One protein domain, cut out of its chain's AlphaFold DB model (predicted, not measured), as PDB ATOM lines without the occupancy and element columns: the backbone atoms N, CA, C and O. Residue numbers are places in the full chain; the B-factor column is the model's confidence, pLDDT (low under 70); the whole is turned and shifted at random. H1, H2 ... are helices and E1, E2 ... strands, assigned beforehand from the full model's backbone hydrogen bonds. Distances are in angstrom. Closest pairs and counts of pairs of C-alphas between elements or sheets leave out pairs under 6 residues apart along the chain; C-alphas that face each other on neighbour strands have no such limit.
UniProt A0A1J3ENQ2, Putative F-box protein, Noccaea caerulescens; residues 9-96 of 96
ATOM      1  N   LEU A   9     161.963 253.344 246.537       80.31
ATOM      2  CA  LEU A   9     161.999 254.578 245.747       80.31
ATOM      3  C   LEU A   9     163.277 254.719 244.905       80.31
ATOM      4  O   LEU A   9     163.264 255.424 243.899       80.31
ATOM      5  N   LEU A  10     164.386 254.065 245.277       80.00
ATOM      6  CA  LEU A  10     165.640 254.137 244.509       80.00
ATOM      7  C   LEU A  10     165.483 253.573 243.082       80.00
ATOM      8  O   LEU A  10     165.835 254.291 242.147       80.00
ATOM      9  N   PRO A  11     164.938 252.354 242.883       78.12
ATOM     10  CA  PRO A  11     164.613 251.829 241.554       78.12
ATOM     11  C   PRO A  11     163.666 252.708 240.728       78.12
ATOM     12  O   PRO A  11     163.845 252.827 239.517       78.12
ATOM     13  N   GLU A  12     162.660 253.327 241.354       82.12
ATOM     14  CA  GLU A  12     161.728 254.216 240.644       82.12
ATOM     15  C   GLU A  12     162.439 255.481 240.154       82.12
ATOM     16  O   GLU A  12     162.325 255.862 238.989       82.12
ATOM     17  N   LEU A  13     163.239 256.106 241.022       80.00
ATOM     18  CA  LEU A  13     163.986 257.319 240.694       80.00
ATOM     19  C   LEU A  13     165.136 257.077 239.707       80.00
ATOM     20  O   LEU A  13     165.552 258.026 239.037       80.00
ATOM     21  N   SER A  14     165.647 255.843 239.623       78.69
ATOM     22  CA  SER A  14     166.650 255.431 238.636       78.69
ATOM     23  C   SER A  14     166.055 255.018 237.290       78.69
ATOM     24  O   SER A  14     166.809 254.630 236.402       78.69
ATOM     25  N   GLY A  15     164.727 255.063 237.121       79.94
ATOM     26  CA  GLY A  15     164.074 254.604 235.892       79.94
ATOM     27  C   GLY A  15     164.247 253.101 235.649       79.94
ATOM     28  O   GLY A  15     164.273 252.657 234.507       79.94
ATOM     29  N   GLY A  16     164.422 252.312 236.715       77.06
ATOM     30  CA  GLY A  16     164.686 250.874 236.625       77.06
ATOM     31  C   GLY A  16     166.135 250.511 236.284       77.06
ATOM     32  O   GLY A  16     166.450 249.324 236.177       77.06
ATOM     33  N   ILE A  17     167.039 251.490 236.153       78.19
ATOM     34  CA  ILE A  17     168.466 251.223 235.953       78.19
ATOM     35  C   ILE A  17     169.047 250.607 237.227       78.19
ATOM     36  O   ILE A  17     168.847 251.108 238.339       78.19
ATOM     37  N   GLN A  18     169.799 249.518 237.056       79.88
ATOM     38  CA  GLN A  18     170.491 248.853 238.151       79.88
ATOM     39  C   GLN A  18     171.584 249.763 238.724       79.88
ATOM     40  O   GLN A  18     172.462 250.225 237.996       79.88
ATOM     41  N   LEU A  19     171.543 249.990 240.037       83.31
ATOM     42  CA  LEU A  19     172.522 250.797 240.764       83.31
ATOM     43  C   LEU A  19     173.546 249.910 241.480       83.31
ATOM     44  O   LEU A  19     173.226 248.806 241.922       83.31
ATOM     45  N   ASN A  20     174.765 250.419 241.636       82.38
ATOM     46  CA  ASN A  20     175.822 249.817 242.437       82.38
ATOM     47  C   ASN A  20     176.358 250.813 243.474       82.38
ATOM     48  O   ASN A  20     176.289 252.030 243.283       82.38
ATOM     49  N   MET A  21     176.908 250.292 244.572       84.31
ATOM     50  CA  MET A  21     177.528 251.114 245.608       84.31
ATOM     51  C   MET A  21     178.895 251.606 245.138       84.31
ATOM     52  O   MET A  21     179.808 250.813 244.928       84.31
ATOM     53  N   LEU A  22     179.030 252.924 244.998       80.69
ATOM     54  CA  LEU A  22     180.289 253.576 244.635       80.69
ATOM     55  C   LEU A  22     181.134 253.906 245.865       80.69
ATOM     56  O   LEU A  22     182.357 253.963 245.785       80.69
ATOM     57  N   GLY A  23     180.487 254.132 247.009       81.75
ATOM     58  CA  GLY A  23     181.175 254.447 248.251       81.75
ATOM     59  C   GLY A  23     180.258 255.071 249.291       81.75
ATOM     60  O   GLY A  23     179.040 254.901 249.267       81.75
ATOM     61  N   THR A  24     180.859 255.792 250.232       83.44
ATOM     62  CA  THR A  24     180.147 256.527 251.282       83.44
ATOM     63  C   THR A  24     180.678 257.958 251.346       83.44
ATOM     64  O   THR A  24     181.890 258.160 251.316       83.44
ATOM     65  N   SER A  25     179.792 258.955 251.425       80.44
ATOM     66  CA  SER A  25     180.194 260.360 251.574       80.44
ATOM     67  C   SER A  25     180.721 260.644 252.982       80.44
ATOM     68  O   SER A  25     180.459 259.897 253.929       80.44
ATOM     69  N   LYS A  26     181.398 261.786 253.171       77.94
ATOM     70  CA  LYS A  26     181.867 262.224 254.504       77.94
ATOM     71  C   LYS A  26     180.725 262.397 255.516       77.94
ATOM     72  O   LYS A  26     180.953 262.344 256.721       77.94
ATOM     73  N   LYS A  27     179.495 262.587 255.031       77.62
ATOM     74  CA  LYS A  27     178.271 262.720 255.837       77.62
ATOM     75  C   LYS A  27     177.622 261.369 256.170       77.62
ATOM     76  O   LYS A  27     176.573 261.347 256.814       77.62
ATOM     77  N   GLY A  28     178.229 260.259 255.745       79.88
ATOM     78  CA  GLY A  28     177.705 258.909 255.943       79.88
ATOM     79  C   GLY A  28     176.575 258.537 254.981       79.88
ATOM     80  O   GLY A  28     175.790 257.645 255.297       79.88
ATOM     81  N   GLU A  29     176.444 259.227 253.845       85.25
ATOM     82  CA  GLU A  29     175.466 258.873 252.812       85.25
ATOM     83  C   GLU A  29     176.045 257.774 251.927       85.25
ATOM     84  O   GLU A  29     177.207 257.848 251.534       85.25
ATOM     85  N   ILE A  30     175.244 256.770 251.586       85.94
ATOM     86  CA  ILE A  30     175.647 255.755 250.615       85.94
ATOM     87  C   ILE A  30     175.572 256.391 249.229       85.94
ATOM     88  O   ILE A  30     174.520 256.893 248.837       85.94
ATOM     89  N   ILE A  31     176.684 256.366 248.497       86.31
ATOM     90  CA  ILE A  31     176.767 256.884 247.134       86.31
ATOM     91  C   ILE A  31     176.482 255.726 246.183       86.31
ATOM     92  O   ILE A  31     177.178 254.709 246.199       86.31
ATOM     93  N   LEU A  32     175.456 255.888 245.357       86.62
ATOM     94  CA  LEU A  32     175.004 254.912 244.379       86.62
ATOM     95  C   LEU A  32     175.111 255.508 242.979       86.62
ATOM     96  O   LEU A  32     174.705 256.646 242.747       86.62
ATOM     97  N   GLY A  33     175.625 254.725 242.041       84.94
ATOM     98  CA  GLY A  33     175.680 255.088 240.628       84.94
ATOM     99  C   GLY A  33     175.192 253.942 239.757       84.94
ATOM    100  O   GLY A  33     175.135 252.801 240.225       84.94
ATOM    101  N   PRO A  34     174.808 254.217 238.508       80.75
ATOM    102  CA  PRO A  34     174.281 253.187 237.639       80.75
ATOM    103  C   PRO A  34     175.391 252.232 237.196       80.75
ATOM    104  O   PRO A  34     176.532 252.624 236.966       80.75
ATOM    105  N   LEU A  35     175.048 250.950 237.096       74.50
ATOM    106  CA  LEU A  35     175.969 249.896 236.670       74.50
ATOM    107  C   LEU A  35     176.301 249.995 235.173       74.50
ATOM    108  O   LEU A  35     177.344 249.518 234.736       74.50
ATOM    109  N   LYS A  36     175.393 250.588 234.396       73.44
ATOM    110  CA  LYS A  36     175.525 250.834 232.962       73.44
ATOM    111  C   LYS A  36     175.245 252.303 232.693       73.44
ATOM    112  O   LYS A  36     174.417 252.900 233.377       73.44
ATOM    113  N   LEU A  37     175.914 252.866 231.693       73.06
ATOM    114  CA  LEU A  37     175.586 254.212 231.239       73.06
ATOM    115  C   LEU A  37     174.147 254.241 230.706       73.06
ATOM    116  O   LEU A  37     173.722 253.274 230.060       73.06
ATOM    117  N   PRO A  38     173.394 255.311 231.002       71.69
ATOM    118  CA  PRO A  38     172.103 255.518 230.373       71.69
ATOM    119  C   PRO A  38     172.298 255.715 228.856       71.69
ATOM    120  O   PRO A  38     173.412 256.004 228.410       71.69
ATOM    121  N   PRO A  39     171.248 255.546 228.036       71.06
ATOM    122  CA  PRO A  39     171.302 255.881 226.616       71.06
ATOM    123  C   PRO A  39     171.825 257.309 226.389       71.06
ATOM    124  O   PRO A  39     171.554 258.197 227.188       71.06
ATOM    125  N   LYS A  40     172.488 257.565 225.253       67.62
ATOM    126  CA  LYS A  40     173.159 258.845 224.924       67.62
ATOM    127  C   LYS A  40     172.319 260.126 225.115       67.62
ATOM    128  O   LYS A  40     172.868 261.222 225.194       67.62
ATOM    129  N   HIS A  41     170.994 260.015 225.117       70.75
ATOM    130  CA  HIS A  41     170.065 261.141 225.258       70.75
ATOM    131  C   HIS A  41     169.504 261.303 226.676       70.75
ATOM    132  O   HIS A  41     168.728 262.225 226.918       70.75
ATOM    133  N   GLU A  42     169.875 260.416 227.593       76.38
ATOM    134  CA  GLU A  42     169.407 260.410 228.967       76.38
ATOM    135  C   GLU A  42     170.493 260.928 229.925       76.38
ATOM    136  O   GLU A  42     171.681 260.639 229.753       76.38
ATOM    137  N   PRO A  43     170.100 261.707 230.945       78.69
ATOM    138  CA  PRO A  43     171.025 262.229 231.941       78.69
ATOM    139  C   PRO A  43     171.610 261.113 232.815       78.69
ATOM    140  O   PRO A  43     170.922 260.170 233.215       78.69
ATOM    141  N   LEU A  44     172.887 261.256 233.176       81.06
ATOM    142  CA  LEU A  44     173.543 260.392 234.153       81.06
ATOM    143  C   LEU A  44     173.287 260.921 235.565       81.06
ATOM    144  O   LEU A  44     173.641 262.054 235.878       81.06
ATOM    145  N   TYR A  45     172.723 260.087 236.438       85.75
ATOM    146  CA  TYR A  45     172.447 260.456 237.826       85.75
ATOM    147  C   TYR A  45     173.283 259.664 238.833       85.75
ATOM    148  O   TYR A  45     173.387 258.441 238.748       85.75
ATOM    149  N   ILE A  46     173.800 260.362 239.846       87.69
ATOM    150  CA  ILE A  46     174.352 259.780 241.076       87.69
ATOM    151  C   ILE A  46     173.369 260.024 242.218       87.69
ATOM    152  O   ILE A  46     172.824 261.120 242.373       87.69
ATOM    153  N   PHE A  47     173.149 258.997 243.033       87.69
ATOM    154  CA  PHE A  47     172.211 259.026 244.144       87.69
ATOM    155  C   PHE A  47     172.960 258.976 245.472       87.69
ATOM    156  O   PHE A  47     173.841 258.146 245.680       87.69
ATOM    157  N   TYR A  48     172.568 259.844 246.396       87.19
ATOM    158  CA  TYR A  48     173.041 259.858 247.772       87.19
ATOM    159  C   TYR A  48     171.893 259.408 248.650       87.19
ATOM    160  O   TYR A  48     170.873 260.089 248.746       87.19
ATOM    161  N   TYR A  49     172.056 258.246 249.261       84.75
ATOM    162  CA  TYR A  49     171.040 257.623 250.085       84.75
ATOM    163  C   TYR A  49     171.420 257.718 251.562       84.75
ATOM    164  O   TYR A  49     172.467 257.233 251.997       84.75
ATOM    165  N   ASN A  50     170.539 258.321 252.355       84.00
ATOM    166  CA  ASN A  50     170.656 258.410 253.799       84.00
ATOM    167  C   ASN A  50     169.368 257.933 254.475       84.00
ATOM    168  O   ASN A  50     168.421 258.694 254.685       84.00
ATOM    169  N   LYS A  51     169.374 256.672 254.919       70.81
ATOM    170  CA  LYS A  51     168.238 256.041 255.611       70.81
ATOM    171  C   LYS A  51     167.804 256.769 256.894       70.81
ATOM    172  O   LYS A  51     166.702 256.543 257.380       70.81
ATOM    173  N   ARG A  52     168.652 257.631 257.471       73.25
ATOM    174  CA  ARG A  52     168.379 258.333 258.737       73.25
ATOM    175  C   ARG A  52     167.695 259.696 258.559       73.25
ATOM    176  O   ARG A  52     167.348 260.303 259.567       73.25
ATOM    177  N   ARG A  53     167.518 260.200 257.326       66.38
ATOM    178  CA  ARG A  53     167.144 261.610 257.062       66.38
ATOM    179  C   ARG A  53     165.707 261.897 256.592       66.38
ATOM    180  O   ARG A  53     165.403 263.043 256.274       66.38
ATOM    181  N   GLY A  54     164.772 260.950 256.647       64.50
ATOM    182  CA  GLY A  54     163.343 261.277 256.493       64.50
ATOM    183  C   GLY A  54     162.949 261.787 255.094       64.50
ATOM    184  O   GLY A  54     162.878 260.986 254.181       64.50
ATOM    185  N   LYS A  55     162.621 263.076 254.901       53.97
ATOM    186  CA  LYS A  55     162.193 263.621 253.584       53.97
ATOM    187  C   LYS A  55     163.346 263.874 252.600       53.97
ATOM    188  O   LYS A  55     163.120 263.798 251.400       53.97
ATOM    189  N   ASP A  56     164.567 264.083 253.094       62.09
ATOM    190  CA  ASP A  56     165.783 264.282 252.281       62.09
ATOM    191  C   ASP A  56     166.617 262.993 252.206       62.09
ATOM    192  O   ASP A  56     167.845 262.997 252.305       62.09
ATOM    193  N   PHE A  57     165.933 261.852 252.146       79.75
ATOM    194  CA  PHE A  57     166.569 260.545 252.303       79.75
ATOM    195  C   PHE A  57     167.267 260.052 251.033       79.75
ATOM    196  O   PHE A  57     168.190 259.245 251.132       79.75
ATOM    197  N   ILE A  58     166.854 260.543 249.862       83.75
ATOM    198  CA  ILE A  58     167.542 260.344 248.587       83.75
ATOM    199  C   ILE A  58     167.755 261.708 247.953       83.75
ATOM    200  O   ILE A  58     166.801 262.438 247.686       83.75
ATOM    201  N   ARG A  59     169.009 262.018 247.641       86.12
ATOM    202  CA  ARG A  59     169.378 263.149 246.795       86.12
ATOM    203  C   ARG A  59     169.888 262.623 245.462       86.12
ATOM    204  O   ARG A  59     170.758 261.758 245.433       86.12
ATOM    205  N   ARG A  60     169.350 263.156 244.368       86.38
ATOM    206  CA  ARG A  60     169.755 262.837 242.997       86.38
ATOM    207  C   ARG A  60     170.560 264.001 242.433       86.38
ATOM    208  O   ARG A  60     170.104 265.139 242.513       86.38
ATOM    209  N   VAL A  61     171.737 263.722 241.888       84.44
ATOM    210  CA  VAL A  61     172.626 264.717 241.276       84.44
ATOM    211  C   VAL A  61     172.871 264.325 239.830       84.44
ATOM    212  O   VAL A  61     173.284 263.197 239.569       84.44
ATOM    213  N   GLU A  62     172.589 265.242 238.909       85.19
ATOM    214  CA  GLU A  62     172.940 265.085 237.498       85.19
ATOM    215  C   GLU A  62     174.443 265.268 237.319       85.19
ATOM    216  O   GLU A  62     175.025 266.215 237.849       85.19
ATOM    217  N   VAL A  63     175.070 264.346 236.599       79.19
ATOM    218  CA  VAL A  63     176.476 264.430 236.221       79.19
ATOM    219  C   VAL A  63     176.543 264.977 234.807       79.19
ATOM    220  O   VAL A  63     176.158 264.309 233.850       79.19
ATOM    221  N   GLU A  64     177.061 266.192 234.680       74.62
ATOM    222  CA  GLU A  64     177.347 266.809 233.388       74.62
ATOM    223  C   GLU A  64     178.764 266.460 232.906       74.62
ATOM    224  O   GLU A  64     179.658 266.143 233.694       74.62
ATOM    225  N   GLY A  65     178.986 266.534 231.590       66.94
ATOM    226  CA  GLY A  65     180.327 266.431 231.003       66.94
ATOM    227  C   GLY A  65     180.958 265.035 231.032       66.94
ATOM    228  O   GLY A  65     182.173 264.921 230.870       66.94
ATOM    229  N   PHE A  66     180.171 263.972 231.222       68.62
ATOM    230  CA  PHE A  66     180.666 262.607 231.048       68.62
ATOM    231  C   PHE A  66     180.811 262.270 229.558       68.62
ATOM    232  O   PHE A  66     180.040 262.734 228.716       68.62
ATOM    233  N   GLN A  67     181.808 261.450 229.222       62.28
ATOM    234  CA  GLN A  67     182.021 260.961 227.865       62.28
ATOM    235  C   GLN A  67     181.921 259.438 227.855       62.28
ATOM    236  O   GLN A  67     182.569 258.755 228.648       62.28
ATOM    237  N   GLU A  68     181.100 258.901 226.956       59.84
ATOM    238  CA  GLU A  68     181.033 257.462 226.724       59.84
ATOM    239  C   GLU A  68     182.299 257.011 225.983       59.84
ATOM    240  O   GLU A  68     182.555 257.439 224.856       59.84
ATOM    241  N   PHE A  69     183.093 256.133 226.600       57.00
ATOM    242  CA  PHE A  69     184.231 255.492 225.944       57.00
ATOM    243  C   PHE A  69     183.870 254.060 225.553       57.00
ATOM    244  O   PHE A  69     183.585 253.227 226.408       57.00
ATOM    245  N   GLY A  70     183.919 253.762 224.251       53.66
ATOM    246  CA  GLY A  70     183.901 252.385 223.750       53.66
ATOM    247  C   GLY A  70     182.552 251.659 223.781       53.66
ATOM    248  O   GLY A  70     182.537 250.450 223.571       53.66
ATOM    249  N   CYS A  71     181.431 252.353 224.001       57.97
ATOM    250  CA  CYS A  71     180.111 251.724 223.961       57.97
ATOM    251  C   CYS A  71     179.509 251.761 222.558       57.97
ATOM    252  O   CYS A  71     179.123 252.815 222.056       57.97
ATOM    253  N   ASN A  72     179.427 250.592 221.923       55.59
ATOM    254  CA  ASN A  72     178.699 250.429 220.677       55.59
ATOM    255  C   ASN A  72     177.262 249.983 220.978       55.59
ATOM    256  O   ASN A  72     177.014 248.814 221.252       55.59
ATOM    257  N   HIS A  73     176.316 250.922 220.930       58.19
ATOM    258  CA  HIS A  73     174.895 250.673 221.220       58.19
ATOM    259  C   HIS A  73     174.154 249.914 220.099       58.19
ATOM    260  O   HIS A  73     172.946 249.721 220.194       58.19
ATOM    261  N   THR A  74     174.837 249.524 219.013       53.28
ATOM    262  CA  THR A  74     174.205 248.952 217.808       53.28
ATOM    263  C   THR A  74     174.265 247.426 217.697       53.28
ATOM    264  O   THR A  74     173.744 246.902 216.717       53.28
ATOM    265  N   SER A  75     174.922 246.703 218.612       53.56
ATOM    266  CA  SER A  75     174.943 245.230 218.586       53.56
ATOM    267  C   SER A  75     174.099 244.632 219.712       53.56
ATOM    268  O   SER A  75     173.995 245.201 220.794       53.56
ATOM    269  N   ASP A  76     173.535 243.447 219.462       53.88
ATOM    270  CA  ASP A  76     172.825 242.629 220.461       53.88
ATOM    271  C   ASP A  76     173.746 242.132 221.598       53.88
ATOM    272  O   ASP A  76     173.296 241.486 222.550       53.88
ATOM    273  N   GLU A  77     175.050 242.415 221.521       50.56
ATOM    274  CA  GLU A  77     175.971 242.180 222.623       50.56
ATOM    275  C   GLU A  77     175.697 243.201 223.723       50.56
ATOM    276  O   GLU A  77     175.710 244.411 223.501       50.56
ATOM    277  N   GLN A  78     175.459 242.708 224.938       52.22
ATOM    278  CA  GLN A  78     175.289 243.543 226.118       52.22
ATOM    279  C   GLN A  78     176.531 244.421 226.301       52.22
ATOM    280  O   GLN A  78     177.522 243.990 226.886       52.22
ATOM    281  N   CYS A  79     176.473 245.657 225.811       52.94
ATOM    282  CA  CYS A  79     177.542 246.620 225.990       52.94
ATOM    283  C   CYS A  79     177.700 246.871 227.495       52.94
ATOM    284  O   CYS A  79     176.825 247.450 228.148       52.94
ATOM    285  N   VAL A  80     178.784 246.366 228.086       53.78
ATOM    286  CA  VAL A  80     179.118 246.634 229.486       53.78
ATOM    287  C   VAL A  80     179.857 247.964 229.519       53.78
ATOM    288  O   VAL A  80     181.083 248.016 229.547       53.78
ATOM    289  N   CYS A  81     179.094 249.052 229.470       56.50
ATOM    290  CA  CYS A  81     179.626 250.392 229.659       56.50
ATOM    291  C   CYS A  81     180.100 250.545 231.103       56.50
ATOM    292  O   CYS A  81     179.280 250.659 232.014       56.50
ATOM    293  N   GLN A  82     181.414 250.526 231.311       56.16
ATOM    294  CA  GLN A  82     181.997 250.793 232.619       56.16
ATOM    295  C   GLN A  82     182.110 252.299 232.822       56.16
ATOM    296  O   GLN A  82     182.700 253.008 232.007       56.16
ATOM    297  N   ILE A  83     181.549 252.787 233.925       61.44
ATOM    298  CA  ILE A  83     181.717 254.178 234.328       61.44
ATOM    299  C   ILE A  83     183.076 254.306 235.011       61.44
ATOM    300  O   ILE A  83     183.303 253.734 236.076       61.44
ATOM    301  N   LEU A  84     183.970 255.080 234.400       60.78
ATOM    302  CA  LEU A  84     185.223 255.501 235.014       60.78
ATOM    303  C   LEU A  84     185.045 256.931 235.522       60.78
ATOM    304  O   LEU A  84     185.022 257.881 234.744       60.78
ATOM    305  N   LEU A  85     184.889 257.075 236.837       64.44
ATOM    306  CA  LEU A  85     184.871 258.377 237.497       64.44
ATOM    307  C   LEU A  85     186.305 258.748 237.881       64.44
ATOM    308  O   LEU A  85     187.007 257.935 238.487       64.44
ATOM    309  N   SER A  86     186.748 259.964 237.549       63.06
ATOM    310  CA  SER A  86     188.026 260.455 238.070       63.06
ATOM    311  C   SER A  86     187.939 260.636 239.588       63.06
ATOM    312  O   SER A  86     186.869 260.916 240.139       63.06
ATOM    313  N   LEU A  87     189.078 260.485 240.267       58.16
ATOM    314  CA  LEU A  87     189.183 260.702 241.712       58.16
ATOM    315  C   LEU A  87     188.715 262.107 242.106       58.16
ATOM    316  O   LEU A  87     187.924 262.233 243.033       58.16
ATOM    317  N   ASP A  88     189.088 263.134 241.341       61.88
ATOM    318  CA  ASP A  88     188.653 264.516 241.582       61.88
ATOM    319  C   ASP A  88     187.121 264.656 241.534       61.88
ATOM    320  O   ASP A  88     186.518 265.383 242.326       61.88
ATOM    321  N   HIS A  89     186.470 263.919 240.627       65.69
ATOM    322  CA  HIS A  89     185.014 263.915 240.510       65.69
ATOM    323  C   HIS A  89     184.371 263.216 241.713       65.69
ATOM    324  O   HIS A  89     183.388 263.711 242.260       65.69
ATOM    325  N   LEU A  90     184.949 262.103 242.174       62.16
ATOM    326  CA  LEU A  90     184.509 261.415 243.392       62.16
ATOM    327  C   LEU A  90     184.705 262.273 244.645       62.16
ATOM    328  O   LEU A  90     183.842 262.268 245.517       62.16
ATOM    329  N   GLU A  91     185.798 263.026 244.742       61.22
ATOM    330  CA  GLU A  91     186.060 263.924 245.866       61.22
ATOM    331  C   GLU A  91     185.105 265.120 245.881       61.22
ATOM    332  O   GLU A  91     184.577 265.466 246.942       61.22
ATOM    333  N   SER A  92     184.816 265.700 244.712       64.62
ATOM    334  CA  SER A  92     183.795 266.740 244.561       64.62
ATOM    335  C   SER A  92     182.417 266.218 244.982       64.62
ATOM    336  O   SER A  92     181.768 266.808 245.848       64.62
ATOM    337  N   LEU A  93     182.025 265.042 244.482       63.66
ATOM    338  CA  LEU A  93     180.793 264.350 244.860       63.66
ATOM    339  C   LEU A  93     180.729 264.054 246.371       63.66
ATOM    340  O   LEU A  93     179.732 264.337 247.033       63.66
ATOM    341  N   ALA A  94     181.815 263.555 246.958       58.09
ATOM    342  CA  ALA A  94     181.895 263.245 248.383       58.09
ATOM    343  C   ALA A  94     181.929 264.487 249.295       58.09
ATOM    344  O   ALA A  94     181.746 264.347 250.511       58.09
ATOM    345  N   SER A  95     182.192 265.675 248.737       59.28
ATOM    346  CA  SER A  95     182.194 266.953 249.457       59.28
ATOM    347  C   SER A  95     180.814 267.624 249.539       59.28
ATOM    348  O   SER A  95     180.613 268.466 250.420       59.28
ATOM    349  N   LEU A  96     179.873 267.232 248.666       58.38
ATOM    350  CA  LEU A  96     178.482 267.709 248.645       58.38
ATOM    351  C   LEU A  96     177.675 267.261 249.868       58.38
ATOM    352  O   LEU A  96     176.700 267.965 250.205       58.38
TER     353      LEU A  96
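Overview. This is residues 9 to 96 of the 96 residues of the protein "Putative F-box protein" of Noccaea caerulescens (UniProt A0A1J3ENQ2). A strongly twisted sheet of four strands makes the core, with the short helix H1 over one face and H2 over the opposite face. A long loop, residues 64 to 86, runs from E4 out past one end of the sheet and back to H2. The printed part has 88 residues, with named elements in the order H1, E1, E2, E3, E4, H2; the sheet's order is E1, E2, E3, E4, antiparallel. The class is mixed, helices and strands, with 37 residues in named elements, under half. The whole is compact, with a radius of gyration of the C-alphas of 13.7 A and spans of 43 by 29 by 19 A.

Arrangement. H1, residues 9 to 13, is on the sheet at a height of 9.1 A. E1, residues 19 to 24, E2, 30 to 34, E3, 44 to 49, and E4, 58 to 63, form a meander, each strand the antiparallel neighbour of the one before. In the hairpin E1 and E2, N 22 and O 31 are 2.8 A apart, within hydrogen-bond range; so are N 32 and O 47 of E2 and E3, 2.8 A, and N 48 and O 59 of E3 and E4, 2.8 A. H2, residues 87 to 95, is on the opposite face from H1, at a height of 8.7 A; its closest C-alpha to E1 is Ala 94, 7.5 A from that of Thr 24. In both helices every O i to N i+4 pair is within hydrogen-bond range.

Along the chain. H1 begins at C-alpha 9, (161.999, 254.578, 245.747). From first to last C-alpha E1 measures 14.2 A, E2 13.3 A, E3 16.4 A, E4 15.8 A and H2 12.2 A, ending at C-alpha 95, (182.194, 266.953, 249.457).

Size, cuts and confidence. The C-alphas farthest apart are those of Gly 54 and Ser 75, 42.8 A. The printed part has no cut; the link E4 to H2 is long. Confidence is under 70 at residues 40, 53 to 56 and 65 to 96.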